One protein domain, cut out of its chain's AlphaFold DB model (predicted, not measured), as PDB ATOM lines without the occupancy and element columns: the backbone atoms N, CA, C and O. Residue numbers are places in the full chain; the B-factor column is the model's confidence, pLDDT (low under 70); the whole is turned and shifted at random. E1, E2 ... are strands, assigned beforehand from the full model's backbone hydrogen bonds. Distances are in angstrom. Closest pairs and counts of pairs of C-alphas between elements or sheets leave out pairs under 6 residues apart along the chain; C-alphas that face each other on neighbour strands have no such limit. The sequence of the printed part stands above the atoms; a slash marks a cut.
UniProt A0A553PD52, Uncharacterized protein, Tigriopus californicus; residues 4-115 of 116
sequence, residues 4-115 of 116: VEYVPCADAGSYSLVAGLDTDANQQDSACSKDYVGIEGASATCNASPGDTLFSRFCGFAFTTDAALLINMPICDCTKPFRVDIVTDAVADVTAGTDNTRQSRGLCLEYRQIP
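This is residues 4 to 115 of the 116 residues of an uncharacterized protein of Tigriopus californicus (UniProt A0A553PD52). With little regular structure, this is one strongly twisted, branched antiparallel sheet of short strands among long loops, with residues 88 to 108 reaching far out at one end. Bent E2 has E3 on one side and E4 and E5 on the other; E4 leads on to E1, then E6. The 112 printed residues include six named strands, E1 to E6, no named helix: all strand, though these hold only 31 residues. It is compact, radius of gyration of the C-alphas 13.9 A, spanning 47 by 27 by 25 A.

E2, residues 36 to 43, spans 16.0 A and bends by 89 degrees at residue 40. E3 is residues 55 to 59, E4 75 to 77, E5 84 to 87. E1, residues 4 to 8, begins at C-alpha 4 (112.144, 98.905, 160.506); E6, residues 109 to 114, ends at C-alpha 114 (108.718, 98.815, 165.188).

E2 and E3 form a hairpin, N 37 and O 58 2.9 A apart. E5 pairs with E2 by N 38 and O 85, 2.8 A; E4 by N 43 and O 76, 2.9 A. E1 has E4 on one side, N 6 and O 75 at 2.8 A, and E6 on the other, N 5 and O 112 at 2.9 A.

The farthest C-alphas, Ala 96 and Pro 115, are 48.6 A apart. The printed part has no cut; E4 to E5 is a short link, the others long. Residues 19 to 24 and 90 to 104 have pLDDT under 70.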
ATOM      1  N   VAL A   4     113.035  98.879 161.663       95.19
ATOM      2  CA  VAL A   4     112.144  98.905 160.506       95.19
ATOM      3  C   VAL A   4     112.219  97.547 159.828       95.19
ATOM      4  O   VAL A   4     113.299  97.064 159.514       95.19
ATOM      5  N   GLU A   5     111.067  96.916 159.646       95.75
ATOM      6  CA  GLU A   5     110.937  95.678 158.886       95.75
ATOM      7  C   GLU A   5     110.537  96.027 157.454       95.75
ATOM      8  O   GLU A   5     109.581  96.777 157.257       95.75
ATOM      9  N   TYR A   6     111.252  95.488 156.474       96.19
ATOM     10  CA  TYR A   6     111.016  95.648 155.046       96.19
ATOM     11  C   TYR A   6     110.607  94.309 154.446       96.19
ATOM     12  O   TYR A   6     111.266  93.296 154.677       96.19
ATOM     13  N   VAL A   7     109.541  94.300 153.652       94.56
ATOM     14  CA  VAL A   7     109.048  93.105 152.956       94.56
ATOM     15  C   VAL A   7     108.755  93.474 151.506       94.56
ATOM     16  O   VAL A   7     108.182  94.538 151.268       94.56
ATOM     17  N   PRO A   8     109.108  92.636 150.518       92.50
ATOM     18  CA  PRO A   8     108.687  92.870 149.147       92.50
ATOM     19  C   PRO A   8     107.166  92.889 149.040       92.50
ATOM     20  O   PRO A   8     106.488  92.071 149.662       92.50
ATOM     21  N   CYS A   9     106.630  93.807 148.239       92.12
ATOM     22  CA  CYS A   9     105.194  93.882 147.979       92.12
ATOM     23  C   CYS A   9     104.667  92.520 147.486       92.12
ATOM     24  O   CYS A   9     105.395  91.763 146.839       92.12
ATOM     25  N   ALA A  10     103.401  92.206 147.767       87.88
ATOM     26  CA  ALA A  10     102.828  90.877 147.509       87.88
ATOM     27  C   ALA A  10     102.810  90.456 146.022       87.88
ATOM     28  O   ALA A  10     102.601  89.281 145.713       87.88
ATOM     29  N   ASP A  11     103.025  91.398 145.103       82.00
ATOM     30  CA  ASP A  11     103.030  91.152 143.668       82.00
ATOM     31  C   ASP A  11     104.185  90.243 143.226       82.00
ATOM     32  O   ASP A  11     105.340  90.387 143.635       82.00
ATOM     33  N   ALA A  12     103.884  89.316 142.315       73.75
ATOM     34  CA  ALA A  12     104.894  88.452 141.725       73.75
ATOM     35  C   ALA A  12     105.921  89.282 140.931       73.75
ATOM     36  O   ALA A  12     105.588  89.943 139.944       73.75
ATOM     37  N   GLY A  13     107.187  89.211 141.343       75.69
ATOM     38  CA  GLY A  13     108.264  89.999 140.744       75.69
ATOM     39  C   GLY A  13     108.345  91.436 141.261       75.69
ATOM     40  O   GLY A  13     108.897  92.285 140.566       75.69
ATOM     41  N   SER A  14     107.822  91.704 142.462       84.31
ATOM     42  CA  SER A  14     107.998  92.966 143.197       84.31
ATOM     43  C   SER A  14     109.451  93.279 143.562       84.31
ATOM     44  O   SER A  14     109.740  94.383 144.014       84.31
ATOM     45  N   TYR A  15     110.369  92.331 143.369       87.19
ATOM     46  CA  TYR A  15     111.790  92.498 143.619       87.19
ATOM     47  C   TYR A  15     112.610  91.762 142.559       87.19
ATOM     48  O   TYR A  15     112.439  90.561 142.356       87.19
ATOM     49  N   SER A  16     113.488  92.493 141.876       84.69
ATOM     50  CA  SER A  16     114.550  91.947 141.032       84.69
ATOM     51  C   SER A  16     115.571  93.047 140.744       84.69
ATOM     52  O   SER A  16     115.257  94.016 140.045       84.69
ATOM     53  N   LEU A  17     116.787  92.907 141.273       86.19
ATOM     54  CA  LEU A  17     117.913  93.822 141.055       86.19
ATOM     55  C   LEU A  17     119.092  93.023 140.521       86.19
ATOM     56  O   LEU A  17     119.506  92.053 141.149       86.19
ATOM     57  N   VAL A  18     119.633  93.372 139.362       77.31
ATOM     58  CA  VAL A  18     120.643  92.521 138.735       77.31
ATOM     59  C   VAL A  18     122.033  92.823 139.303       77.31
ATOM     60  O   VAL A  18     122.549  93.934 139.255       77.31
ATOM     61  N   ALA A  19     122.671  91.788 139.848       64.56
ATOM     62  CA  ALA A  19     124.014  91.874 140.423       64.56
ATOM     63  C   ALA A  19     125.144  91.721 139.378       64.56
ATOM     64  O   ALA A  19     126.318  91.913 139.697       64.56
ATOM     65  N   GLY A  20     124.815  91.314 138.142       64.56
ATOM     66  CA  GLY A  20     125.765  90.902 137.102       64.56
ATOM     67  C   GLY A  20     125.151  89.941 136.073       64.56
ATOM     68  O   GLY A  20     123.991  90.080 135.709       64.56
ATOM     69  N   LEU A  21     125.913  88.945 135.595       54.19
ATOM     70  CA  LEU A  21     125.376  87.900 134.710       54.19
ATOM     71  C   LEU A  21     124.466  86.946 135.501       54.19
ATOM     72  O   LEU A  21     124.921  85.941 136.035       54.19
ATOM     73  N   ASP A  22     123.183  87.286 135.549       55.75
ATOM     74  CA  ASP A  22     122.067  86.340 135.492       55.75
ATOM     75  C   ASP A  22     122.066  85.172 136.492       55.75
ATOM     76  O   ASP A  22     121.674  84.045 136.178       55.75
ATOM     77  N   THR A  23     122.470  85.415 137.737       57.59
ATOM     78  CA  THR A  23     122.210  84.438 138.793       57.59
ATOM     79  C   THR A  23     120.796  84.647 139.317       57.59
ATOM     80  O   THR A  23     120.513  85.680 139.919       57.59
ATOM     81  N   ASP A  24     119.936  83.641 139.161       62.69
ATOM     82  CA  ASP A  24     118.566  83.629 139.702       62.69
ATOM     83  C   ASP A  24     118.526  83.653 141.255       62.69
ATOM     84  O   ASP A  24     117.454  83.653 141.851       62.69
ATOM     85  N   ALA A  25     119.687  83.675 141.922       73.44
ATOM     86  CA  ALA A  25     119.835  83.633 143.373       73.44
ATOM     87  C   ALA A  25     119.907  85.024 144.021       73.44
ATOM     88  O   ALA A  25     120.336  86.001 143.405       73.44
ATOM     89  N   ASN A  26     119.515  85.081 145.295       86.31
ATOM     90  CA  ASN A  26     119.789  86.208 146.175       86.31
ATOM     91  C   ASN A  26     121.305  86.396 146.349       86.31
ATOM     92  O   ASN A  26     122.049  85.440 146.566       86.31
ATOM     93  N   GLN A  27     121.753  87.642 146.280       90.06
ATOM     94  CA  GLN A  27     123.134  88.034 146.515       90.06
ATOM     95  C   GLN A  27     123.187  89.159 147.547       90.06
ATOM     96  O   GLN A  27     122.223  89.904 147.731       90.06
ATOM     97  N   GLN A  28     124.330  89.272 148.229       91.62
ATOM     98  CA  GLN A  28     124.519  90.188 149.352       91.62
ATOM     99  C   GLN A  28     125.866  90.912 149.294       91.62
ATOM    100  O   GLN A  28     126.842  90.417 148.721       91.62
ATOM    101  N   ASP A  29     125.924  92.076 149.937       92.88
ATOM    102  CA  ASP A  29     127.142  92.854 150.192       92.88
ATOM    103  C   ASP A  29     128.017  93.055 148.948       92.88
ATOM    104  O   ASP A  29     127.596  93.682 147.979       92.88
ATOM    105  N   SER A  30     129.254  92.548 148.955       90.44
ATOM    106  CA  SER A  30     130.211  92.737 147.863       90.44
ATOM    107  C   SER A  30     129.805  92.043 146.565       90.44
ATOM    108  O   SER A  30     130.321  92.404 145.510       90.44
ATOM    109  N   ALA A  31     128.914  91.049 146.633       88.31
ATOM    110  CA  ALA A  31     128.358  90.416 145.442       88.31
ATOM    111  C   ALA A  31     127.385  91.375 144.720       88.31
ATOM    112  O   ALA A  31     127.318  91.407 143.494       88.31
ATOM    113  N   CYS A  32     126.754  92.274 145.479       88.75
ATOM    114  CA  CYS A  32     125.900  93.350 144.991       88.75
ATOM    115  C   CYS A  32     126.704  94.590 144.595       88.75
ATOM    116  O   CYS A  32     126.725  95.607 145.291       88.75
ATOM    117  N   SER A  33     127.415  94.475 143.472       86.62
ATOM    118  CA  SER A  33     128.315  95.525 142.970       86.62
ATOM    119  C   SER A  33     127.695  96.463 141.926       86.62
ATOM    120  O   SER A  33     128.235  97.549 141.714       86.62
ATOM    121  N   LYS A  34     126.588  96.052 141.299       84.31
ATOM    122  CA  LYS A  34     125.851  96.816 140.283       84.31
ATOM    123  C   LYS A  34     124.560  97.395 140.864       84.31
ATOM    124  O   LYS A  34     124.630  98.356 141.628       84.31
ATOM    125  N   ASP A  35     123.420  96.768 140.576       86.56
ATOM    126  CA  ASP A  35     122.128  97.164 141.114       86.56
ATOM    127  C   ASP A  35     121.914  96.532 142.484       86.56
ATOM    128  O   ASP A  35     122.048  95.316 142.653       86.56
ATOM    129  N   TYR A  36     121.567  97.349 143.473       91.31
ATOM    130  CA  TYR A  36     121.303  96.869 144.820       91.31
ATOM    131  C   TYR A  36     120.425  97.812 145.632       91.31
ATOM    132  O   TYR A  36     120.378  99.027 145.419       91.31
ATOM    133  N   VAL A  37     119.768  97.223 146.626       94.62
ATOM    134  CA  VAL A  37     119.169  97.956 147.735       94.62
ATOM    135  C   VAL A  37     120.109  97.884 148.934       94.62
ATOM    136  O   VAL A  37     120.549  96.807 149.335       94.62
ATOM    137  N   GLY A  38     120.482  99.045 149.462       95.44
ATOM    138  CA  GLY A  38     121.333  99.180 150.636       95.44
ATOM    139  C   GLY A  38     120.492  99.372 151.888       95.44
ATOM    140  O   GLY A  38     119.663 100.278 151.938       95.44
ATOM    141  N   ILE A  39     120.703  98.524 152.887       95.88
ATOM    142  CA  ILE A  39     120.083  98.617 154.209       95.88
ATOM    143  C   ILE A  39     121.182  98.260 155.204       95.88
ATOM    144  O   ILE A  39     121.609  97.111 155.272       95.88
ATOM    145  N   GLU A  40     121.688  99.258 155.921       92.75
ATOM    146  CA  GLU A  40     122.832  99.084 156.815       92.75
ATOM    147  C   GLU A  40     122.450  98.288 158.065       92.75
ATOM    148  O   GLU A  40     121.464  98.581 158.736       92.75
ATOM    149  N   GLY A  41     123.259  97.288 158.411       91.81
ATOM    150  CA  GLY A  41     123.001  96.452 159.582       91.81
ATOM    151  C   GLY A  41     121.708  95.638 159.475       91.81
ATOM    152  O   GLY A  41     121.032  95.422 160.483       91.81
ATOM    153  N   ALA A  42     121.359  95.216 158.261       94.12
ATOM    154  CA  ALA A  42     120.181  94.427 157.971       94.12
ATOM    155  C   ALA A  42     120.312  92.982 158.471       94.12
ATOM    156  O   ALA A  42     121.351  92.340 158.306       94.12
ATOM    157  N   SER A  43     119.231  92.446 159.029       94.19
ATOM    158  CA  SER A  43     119.161  91.097 159.591       94.19
ATOM    159  C   SER A  43     117.863  90.381 159.207       94.19
ATOM    160  O   SER A  43     116.900  90.988 158.744       94.19
ATOM    161  N   ALA A  44     117.816  89.067 159.446       91.94
ATOM    162  CA  ALA A  44     116.614  88.254 159.236       91.94
ATOM    163  C   ALA A  44     115.513  88.528 160.276       91.94
ATOM    164  O   ALA A  44     114.354  88.165 160.083       91.94
ATOM    165  N   THR A  45     115.884  89.096 161.427       90.19
ATOM    166  CA  THR A  45     114.992  89.272 162.574       90.19
ATOM    167  C   THR A  45     115.171  90.641 163.216       90.19
ATOM    168  O   THR A  45     116.282  91.131 163.418       90.19
ATOM    169  N   CYS A  46     114.059  91.248 163.631       90.94
ATOM    170  CA  CYS A  46     114.019  92.597 164.209       90.94
ATOM    171  C   CYS A  46     114.453  92.634 165.689       90.94
ATOM    172  O   CYS A  46     114.009  93.469 166.475       90.94
ATOM    173  N   ASN A  47     115.294  91.683 166.086       86.62
ATOM    174  CA  ASN A  47     115.863  91.525 167.420       86.62
ATOM    175  C   ASN A  47     117.312  91.014 167.357       86.62
ATOM    176  O   ASN A  47     117.757  90.343 168.291       86.62
ATOM    177  N   ALA A  48     118.009  91.301 166.251       82.75
ATOM    178  CA  ALA A  48     119.386  90.882 166.039       82.75
ATOM    179  C   ALA A  48     120.258  91.218 167.258       82.75
ATOM    180  O   ALA A  48     120.239  92.335 167.784       82.75
ATOM    181  N   SER A  49     120.983  90.215 167.731       80.62
ATOM    182  CA  SER A  49     121.869  90.284 168.883       80.62
ATOM    183  C   SER A  49     123.312  90.554 168.448       80.62
ATOM    184  O   SER A  49     123.685  90.290 167.304       80.62
ATOM    185  N   PRO A  50     124.172  91.066 169.348       81.19
ATOM    186  CA  PRO A  50     125.594  91.189 169.058       81.19
ATOM    187  C   PRO A  50     126.191  89.835 168.649       81.19
ATOM    188  O   PRO A  50     126.132  88.878 169.419       81.19
ATOM    189  N   GLY A  51     126.782  89.774 167.454       81.81
ATOM    190  CA  GLY A  51     127.354  88.552 166.881       81.81
ATOM    191  C   GLY A  51     126.508  87.907 165.781       81.81
ATOM    192  O   GLY A  51     127.021  87.027 165.094       81.81
ATOM    193  N   ASP A  52     125.271  88.364 165.576       87.19
ATOM    194  CA  ASP A  52     124.488  87.968 164.408       87.19
ATOM    195  C   ASP A  52     125.128  88.505 163.123       87.19
ATOM    196  O   ASP A  52     125.711  89.595 163.096       87.19
ATOM    197  N   THR A  53     125.011  87.733 162.044       90.00
ATOM    198  CA  THR A  53     125.441  88.177 160.721       90.00
ATOM    199  C   THR A  53     124.541  89.313 160.261       90.00
ATOM    200  O   THR A  53     123.321  89.154 160.173       90.00
ATOM    201  N   LEU A  54     125.160  90.448 159.955       93.38
ATOM    202  CA  LEU A  54     124.493  91.613 159.399       93.38
ATOM    203  C   LEU A  54     124.931  91.806 157.955       93.38
ATOM    204  O   LEU A  54     126.090  91.571 157.616       93.38
ATOM    205  N   PHE A  55     124.000  92.283 157.148       94.69
ATOM    206  CA  PHE A  55     124.205  92.595 155.744       94.69
ATOM    207  C   PHE A  55     124.005  94.093 155.528       94.69
ATOM    208  O   PHE A  55     123.394  94.783 156.342       94.69
ATOM    209  N   SER A  56     124.545  94.600 154.431       95.31
ATOM    210  CA  SER A  56     124.482  96.014 154.053       95.31
ATOM    211  C   SER A  56     123.832  96.225 152.691       95.31
ATOM    212  O   SER A  56     123.316  97.308 152.412       95.31
ATOM    213  N   ARG A  57     123.859  95.210 151.819       94.25
ATOM    214  CA  ARG A  57     123.347  95.291 150.444       94.25
ATOM    215  C   ARG A  57     122.657  94.002 150.043       94.25
ATOM    216  O   ARG A  57     123.138  92.928 150.392       94.25
ATOM    217  N   PHE A  58     121.597  94.132 149.255       93.00
ATOM    218  CA  PHE A  58     120.838  93.021 148.692       93.00
ATOM    219  C   PHE A  58     120.580  93.247 147.206       93.00
ATOM    220  O   PHE A  58     120.311  94.368 146.766       93.00
ATOM    221  N   CYS A  59     120.655  92.166 146.444       89.75
ATOM    222  CA  CYS A  59     120.398  92.130 145.012       89.75
ATOM    223  C   CYS A  59     120.048  90.691 144.593       89.75
ATOM    224  O   CYS A  59     120.006  89.778 145.417       89.75
ATOM    225  N   GLY A  60     119.761  90.477 143.318       87.06
ATOM    226  CA  GLY A  60     119.235  89.231 142.767       87.06
ATOM    227  C   GLY A  60     117.712  89.241 142.637       87.06
ATOM    228  O   GLY A  60     117.072  90.294 142.632       87.06
ATOM    229  N   PHE A  61     117.127  88.048 142.527       84.12
ATOM    230  CA  PHE A  61     115.685  87.850 142.297       84.12
ATOM    231  C   PHE A  61     114.887  87.540 143.567       84.12
ATOM    232  O   PHE A  61     113.662  87.439 143.521       84.12
ATOM    233  N   ALA A  62     115.571  87.391 144.699       88.06
ATOM    234  CA  ALA A  62     114.952  87.212 145.999       88.06
ATOM    235  C   ALA A  62     115.571  88.186 146.997       88.06
ATOM    236  O   ALA A  62     116.780  88.399 146.999       88.06
ATOM    237  N   PHE A  63     114.735  88.778 147.839       91.38
ATOM    238  CA  PHE A  63     115.140  89.677 148.908       91.38
ATOM    239  C   PHE A  63     115.169  88.900 150.221       91.38
ATOM    240  O   PHE A  63     114.118  88.610 150.796       91.38
ATOM    241  N   THR A  64     116.356  88.473 150.653       92.44
ATOM    242  CA  THR A  64     116.515  87.620 151.841       92.44
ATOM    243  C   THR A  64     117.942  87.673 152.405       92.44
ATOM    244  O   THR A  64     118.903  88.027 151.721       92.44
ATOM    245  N   THR A  65     118.111  87.317 153.679       91.56
ATOM    246  CA  THR A  65     119.429  87.172 154.324       91.56
ATOM    247  C   THR A  65     120.097  85.825 154.051       91.56
ATOM    248  O   THR A  65     121.242  85.627 154.445       91.56
ATOM    249  N   ASP A  66     119.438  84.900 153.355       88.12
ATOM    250  CA  ASP A  66     120.037  83.625 152.956       88.12
ATOM    251  C   ASP A  66     120.368  83.632 151.459       88.12
ATOM    252  O   ASP A  66     119.476  83.650 150.608       88.12
ATOM    253  N   ALA A  67     121.656  83.625 151.117       75.75
ATOM    254  CA  ALA A  67     122.118  83.653 149.728       75.75
ATOM    255  C   ALA A  67     121.668  82.429 148.898       75.75
ATOM    256  O   ALA A  67     121.635  82.497 147.672       75.75
ATOM    257  N   ALA A  68     121.303  81.308 149.532       77.50
ATOM    258  CA  ALA A  68     120.828  80.111 148.838       77.50
ATOM    259  C   ALA A  68     119.303  80.093 148.625       77.50
ATOM    260  O   ALA A  68     118.799  79.245 147.883       77.50
ATOM    261  N   LEU A  69     118.555  80.999 149.267       79.62
ATOM    262  CA  LEU A  69     117.103  81.054 149.135       79.62
ATOM    263  C   LEU A  69     116.671  81.864 147.913       79.62
ATOM    264  O   LEU A  69     117.163  82.954 147.632       79.62
ATOM    265  N   LEU A  70     115.663  81.326 147.230       79.75
ATOM    266  CA  LEU A  70     114.993  81.946 146.084       79.75
ATOM    267  C   LEU A  70     113.637  82.553 146.479       79.75
ATOM    268  O   LEU A  70     112.752  82.711 145.642       79.75
ATOM    269  N   ILE A  71     113.439  82.818 147.773       84.56
ATOM    270  CA  ILE A  71     112.171  83.283 148.337       84.56
ATOM    271  C   ILE A  71     112.403  84.609 149.056       84.56
ATOM    272  O   ILE A  71     113.345  84.748 149.835       84.56
ATOM    273  N   ASN A  72     111.503  85.556 148.805       87.38
ATOM    274  CA  ASN A  72     111.432  86.834 149.499       87.38
ATOM    275  C   ASN A  72     111.079  86.638 150.978       87.38
ATOM    276  O   ASN A  72     110.094  85.974 151.299       87.38
ATOM    277  N   MET A  73     111.855  87.252 151.866       90.19
ATOM    278  CA  MET A  73     111.673  87.202 153.313       90.19
ATOM    279  C   MET A  73     111.726  88.616 153.908       90.19
ATOM    280  O   MET A  73     112.335  89.505 153.311       90.19
ATOM    281  N   PRO A  74     111.108  88.846 155.080       92.88
ATOM    282  CA  PRO A  74     111.275  90.100 155.801       92.88
ATOM    283  C   PRO A  74     112.740  90.354 156.164       92.88
ATOM    284  O   PRO A  74     113.438  89.446 156.616       92.88
ATOM    285  N   ILE A  75     113.176  91.601 156.003       95.44
ATOM    286  CA  ILE A  75     114.494  92.093 156.409       95.44
ATOM    287  C   ILE A  75     114.314  93.196 157.439       95.44
ATOM    288  O   ILE A  75     113.490  94.090 157.265       95.44
ATOM    289  N   CYS A  76     115.104  93.161 158.498       95.44
ATOM    290  CA  CYS A  76     115.020  94.107 159.594       95.44
ATOM    291  C   CYS A  76     116.246  95.013 159.646       95.44
ATOM    292  O   CYS A  76     117.370  94.528 159.683       95.44
ATOM    293  N   ASP A  77     116.020  96.321 159.721       94.12
ATOM    294  CA  ASP A  77     117.026  97.329 160.044       94.12
ATOM    295  C   ASP A  77     116.792  97.820 161.471       94.12
ATOM    296  O   ASP A  77     115.770  98.437 161.773       94.12
ATOM    297  N   CYS A  78     117.735  97.549 162.365       91.69
ATOM    298  CA  CYS A  78     117.710  98.048 163.738       91.69
ATOM    299  C   CYS A  78     118.844  99.049 164.021       91.69
ATOM    300  O   CYS A  78     119.090  99.403 165.181       91.69
ATOM    301  N   THR A  79     119.529  99.516 162.975       88.69
ATOM    302  CA  THR A  79     120.731 100.346 163.045       88.69
ATOM    303  C   THR A  79     120.388 101.788 162.696       88.69
ATOM    304  O   THR A  79     120.274 102.187 161.545       88.69
ATOM    305  N   LYS A  80     120.232 102.631 163.719       86.50
ATOM    306  CA  LYS A  80     119.947 104.057 163.500       86.50
ATOM    307  C   LYS A  80     121.165 104.780 162.889       86.50
ATOM    308  O   LYS A  80     122.278 104.548 163.360       86.50
ATOM    309  N   PRO A  81     120.961 105.761 161.987       89.00
ATOM    310  CA  PRO A  81     119.685 106.180 161.401       89.00
ATOM    311  C   PRO A  81     119.188 105.199 160.327       89.00
ATOM    312  O   PRO A  81     119.965 104.797 159.469       89.00
ATOM    313  N   PHE A  82     117.886 104.891 160.340       90.81
ATOM    314  CA  PHE A  82     117.277 104.008 159.341       90.81
ATOM    315  C   PHE A  82     117.377 104.636 157.950       90.81
ATOM    316  O   PHE A  82     116.900 105.759 157.739       90.81
ATOM    317  N   ARG A  83     117.999 103.923 157.013       91.69
ATOM    318  CA  ARG A  83     118.250 104.404 155.652       91.69
ATOM    319  C   ARG A  83     118.094 103.255 154.668       91.69
ATOM    320  O   ARG A  83     118.679 102.197 154.852       91.69
ATOM    321  N   VAL A  84     117.351 103.523 153.599       94.50
ATOM    322  CA  VAL A  84     117.288 102.650 152.426       94.50
ATOM    323  C   VAL A  84     117.964 103.370 151.274       94.50
ATOM    324  O   VAL A  84     117.564 104.478 150.912       94.50
ATOM    325  N   ASP A  85     118.978 102.734 150.710       94.38
ATOM    326  CA  ASP A  85     119.638 103.173 149.494       94.38
ATOM    327  C   ASP A  85     119.176 102.356 148.312       94.38
ATOM    328  O   ASP A  85     119.014 101.146 148.409       94.38
ATOM    329  N   ILE A  86     119.011 103.016 147.178       92.50
ATOM    330  CA  ILE A  86     118.736 102.349 145.914       92.50
ATOM    331  C   ILE A  86     119.826 102.802 144.964       92.50
ATOM    332  O   ILE A  86     119.936 103.991 144.658       92.50
ATOM    333  N   VAL A  87     120.659 101.856 144.550       90.06
ATOM    334  CA  VAL A  87     121.733 102.094 143.594       90.06
ATOM    335  C   VAL A  87     121.454 101.237 142.381       90.06
ATOM    336  O   VAL A  87     121.247 100.035 142.501       90.06
ATOM    337  N   THR A  88     121.419 101.884 141.224       85.31
ATOM    338  CA  THR A  88     121.244 101.241 139.925       85.31
ATOM    339  C   THR A  88     122.289 101.798 138.977       85.31
ATOM    340  O   THR A  88     122.550 103.008 139.007       85.31
ATOM    341  N   ASP A  89     122.880 100.959 138.139       76.56
ATOM    342  CA  ASP A  89     123.792 101.430 137.105       76.56
ATOM    343  C   ASP A  89     123.039 101.869 135.825       76.56
ATOM    344  O   ASP A  89     121.816 101.781 135.714       76.56
ATOM    345  N   ALA A  90     123.763 102.491 134.888       60.12
ATOM    346  CA  ALA A  90     123.193 103.019 133.644       60.12
ATOM    347  C   ALA A  90     123.181 101.991 132.496       60.12
ATOM    348  O   ALA A  90     122.840 102.341 131.362       60.12
ATOM    349  N   VAL A  91     123.620 100.758 132.747       60.28
ATOM    350  CA  VAL A  91     123.862  99.743 131.727       60.28
ATOM    351  C   VAL A  91     122.787  98.677 131.847       60.28
ATOM    352  O   VAL A  91     122.759  97.901 132.789       60.28
ATOM    353  N   ALA A  92     121.925  98.570 130.835       56.78
ATOM    354  CA  ALA A  92     121.140  97.351 130.687       56.78
ATOM    355  C   ALA A  92     122.123  96.175 130.569       56.78
ATOM    356  O   ALA A  92     122.992  96.197 129.696       56.78
ATOM    357  N   ASP A  93     121.995  95.164 131.429       56.28
ATOM    358  CA  ASP A  93     122.965  94.066 131.581       56.28
ATOM    359  C   ASP A  93     123.189  93.183 130.330       56.28
ATOM    360  O   ASP A  93     123.942  92.209 130.380       56.28
ATOM    361  N   VAL A  94     122.613  93.535 129.172       52.19
ATOM    362  CA  VAL A  94     122.818  92.879 127.873       52.19
ATOM    363  C   VAL A  94     123.013  93.884 126.728       52.19
ATOM    364  O   VAL A  94     122.181  94.746 126.459       52.19
ATOM    365  N   THR A  95     124.126  93.733 126.000       49.78
ATOM    366  CA  THR A  95     124.674  94.694 125.016       49.78
ATOM    367  C   THR A  95     124.019  94.697 123.627       49.78
ATOM    368  O   THR A  95     124.514  95.374 122.728       49.78
ATOM    369  N   ALA A  96     122.938  93.957 123.386       51.28
ATOM    370  CA  ALA A  96     122.284  93.938 122.074       51.28
ATOM    371  C   ALA A  96     120.837  93.449 122.176       51.28
ATOM    372  O   ALA A  96     120.533  92.280 121.959       51.28
ATOM    373  N   GLY A  97     119.936  94.368 122.497       42.47
ATOM    374  CA  GLY A  97     118.504  94.126 122.488       42.47
ATOM    375  C   GLY A  97     117.807  95.292 123.158       42.47
ATOM    376  O   GLY A  97     118.069  95.599 124.313       42.47
ATOM    377  N   THR A  98     116.952  95.983 122.418       44.44
ATOM    378  CA  THR A  98     115.876  96.765 123.024       44.44
ATOM    379  C   THR A  98     115.122  95.843 123.987       44.44
ATOM    380  O   THR A  98     114.641  94.800 123.550       44.44
ATOM    381  N   ASP A  99     115.060  96.240 125.256       45.41
ATOM    382  CA  ASP A  99     114.536  95.532 126.433       45.41
ATOM    383  C   ASP A  99     115.452  94.513 127.128       45.41
ATOM    384  O   ASP A  99     115.922  93.525 126.566       45.41
ATOM    385  N   ASN A 100     115.611  94.746 128.435       45.69
ATOM    386  CA  ASN A 100     116.093  93.779 129.409       45.69
ATOM    387  C   ASN A 100     115.137  92.567 129.420       45.69
ATOM    388  O   ASN A 100     114.081  92.603 130.054       45.69
ATOM    389  N   THR A 101     115.474  91.502 128.687       45.03
ATOM    390  CA  THR A 101     114.629  90.297 128.573       45.03
ATOM    391  C   THR A 101     114.560  89.483 129.867       45.03
ATOM    392  O   THR A 101     113.656  88.661 130.019       45.03
ATOM    393  N   ARG A 102     115.438  89.759 130.839       54.38
ATOM    394  CA  ARG A 102     115.301  89.348 132.240       54.38
ATOM    395  C   ARG A 102     115.193  90.593 133.113       54.38
ATOM    396  O   ARG A 102     116.120  90.976 133.812       54.38
ATOM    397  N   GLN A 103     114.028  91.238 133.019       54.72
ATOM    398  CA  GLN A 103     113.702  92.480 133.715       54.72
ATOM    399  C   GLN A 103     114.202  92.458 135.170       54.72
ATOM    400  O   GLN A 103     113.601  91.814 136.035       54.72
ATOM    401  N   SER A 104     115.241  93.244 135.462       60.47
ATOM    402  CA  SER A 104     115.254  93.955 136.733       60.47
ATOM    403  C   SER A 104     113.956  94.756 136.748       60.47
ATOM    404  O   SER A 104     113.768  95.685 135.962       60.47
ATOM    405  N   ARG A 105     112.990  94.295 137.540       70.62
ATOM    406  CA  ARG A 105     111.672  94.935 137.674       70.62
ATOM    407  C   ARG A 105     111.715  96.090 138.671       70.62
ATOM    408  O   ARG A 105     110.687  96.703 138.944       70.62
ATOM    409  N   GLY A 106     112.906  96.384 139.194       80.38
ATOM    410  CA  GLY A 106     113.112  97.258 140.329       80.38
ATOM    411  C   GLY A 106     112.748  96.553 141.630       80.38
ATOM    412  O   GLY A 106     112.800  95.327 141.746       80.38
ATOM    413  N   LEU A 107     112.382  97.357 142.618       88.75
ATOM    414  CA  LEU A 107     111.947  96.888 143.922       88.75
ATOM    415  C   LEU A 107     110.689  97.634 144.367       88.75
ATOM    416  O   LEU A 107     110.528  98.829 144.120       88.75
ATOM    417  N   CYS A 108     109.823  96.927 145.071       91.81
ATOM    418  CA  CYS A 108     108.704  97.458 145.821       91.81
ATOM    419  C   CYS A 108     108.813  96.872 147.223       91.81
ATOM    420  O   CYS A 108     108.739  95.653 147.383       91.81
ATOM    421  N   LEU A 109     109.023  97.731 148.219       94.12
ATOM    422  CA  LEU A 109     109.119  97.336 149.619       94.12
ATOM    423  C   LEU A 109     107.994  97.999 150.410       94.12
ATOM    424  O   LEU A 109     107.844  99.222 150.398       94.12
ATOM    425  N   GLU A 110     107.246  97.186 151.140       95.81
ATOM    426  CA  GLU A 110     106.425  97.642 152.249       95.81
ATOM    427  C   GLU A 110     107.296  97.715 153.501       95.81
ATOM    428  O   GLU A 110     108.168  96.868 153.710       95.81
ATOM    429  N   TYR A 111     107.075  98.733 154.334       94.75
ATOM    430  CA  TYR A 111     107.817  98.889 155.578       94.75
ATOM    431  C   TYR A 111     106.888  98.958 156.788       94.75
ATOM    432  O   TYR A 111     105.826  99.586 156.756       94.75
ATOM    433  N   ARG A 112     107.328  98.358 157.894       95.06
ATOM    434  CA  ARG A 112     106.676  98.428 159.202       95.06
ATOM    435  C   ARG A 112     107.663  98.951 160.235       95.06
ATOM    436  O   ARG A 112     108.661  98.306 160.545       95.06
ATOM    437  N   GLN A 113     107.372 100.123 160.791       92.88
ATOM    438  CA  GLN A 113     108.163 100.677 161.889       92.88
ATOM    439  C   GLN A 113     107.813  99.964 163.198       92.88
ATOM    440  O   GLN A 113     106.651  99.921 163.603       92.88
ATOM    441  N   ILE A 114     108.827  99.428 163.869       92.19
ATOM    442  CA  ILE A 114     108.718  98.815 165.188       92.19
ATOM    443  C   ILE A 114     109.128  99.868 166.224       92.19
ATOM    444  O   ILE A 114     110.291 100.299 166.232       92.19
ATOM    445  N   PRO A 115     108.191 100.320 167.077       87.06
ATOM    446  CA  PRO A 115     108.467 101.358 168.055       87.06
ATOM    447  C   PRO A 115     109.505 100.905 169.086       87.06
ATOM    448  O   PRO A 115     109.678  99.718 169.366       87.06
TER     449      PRO A 115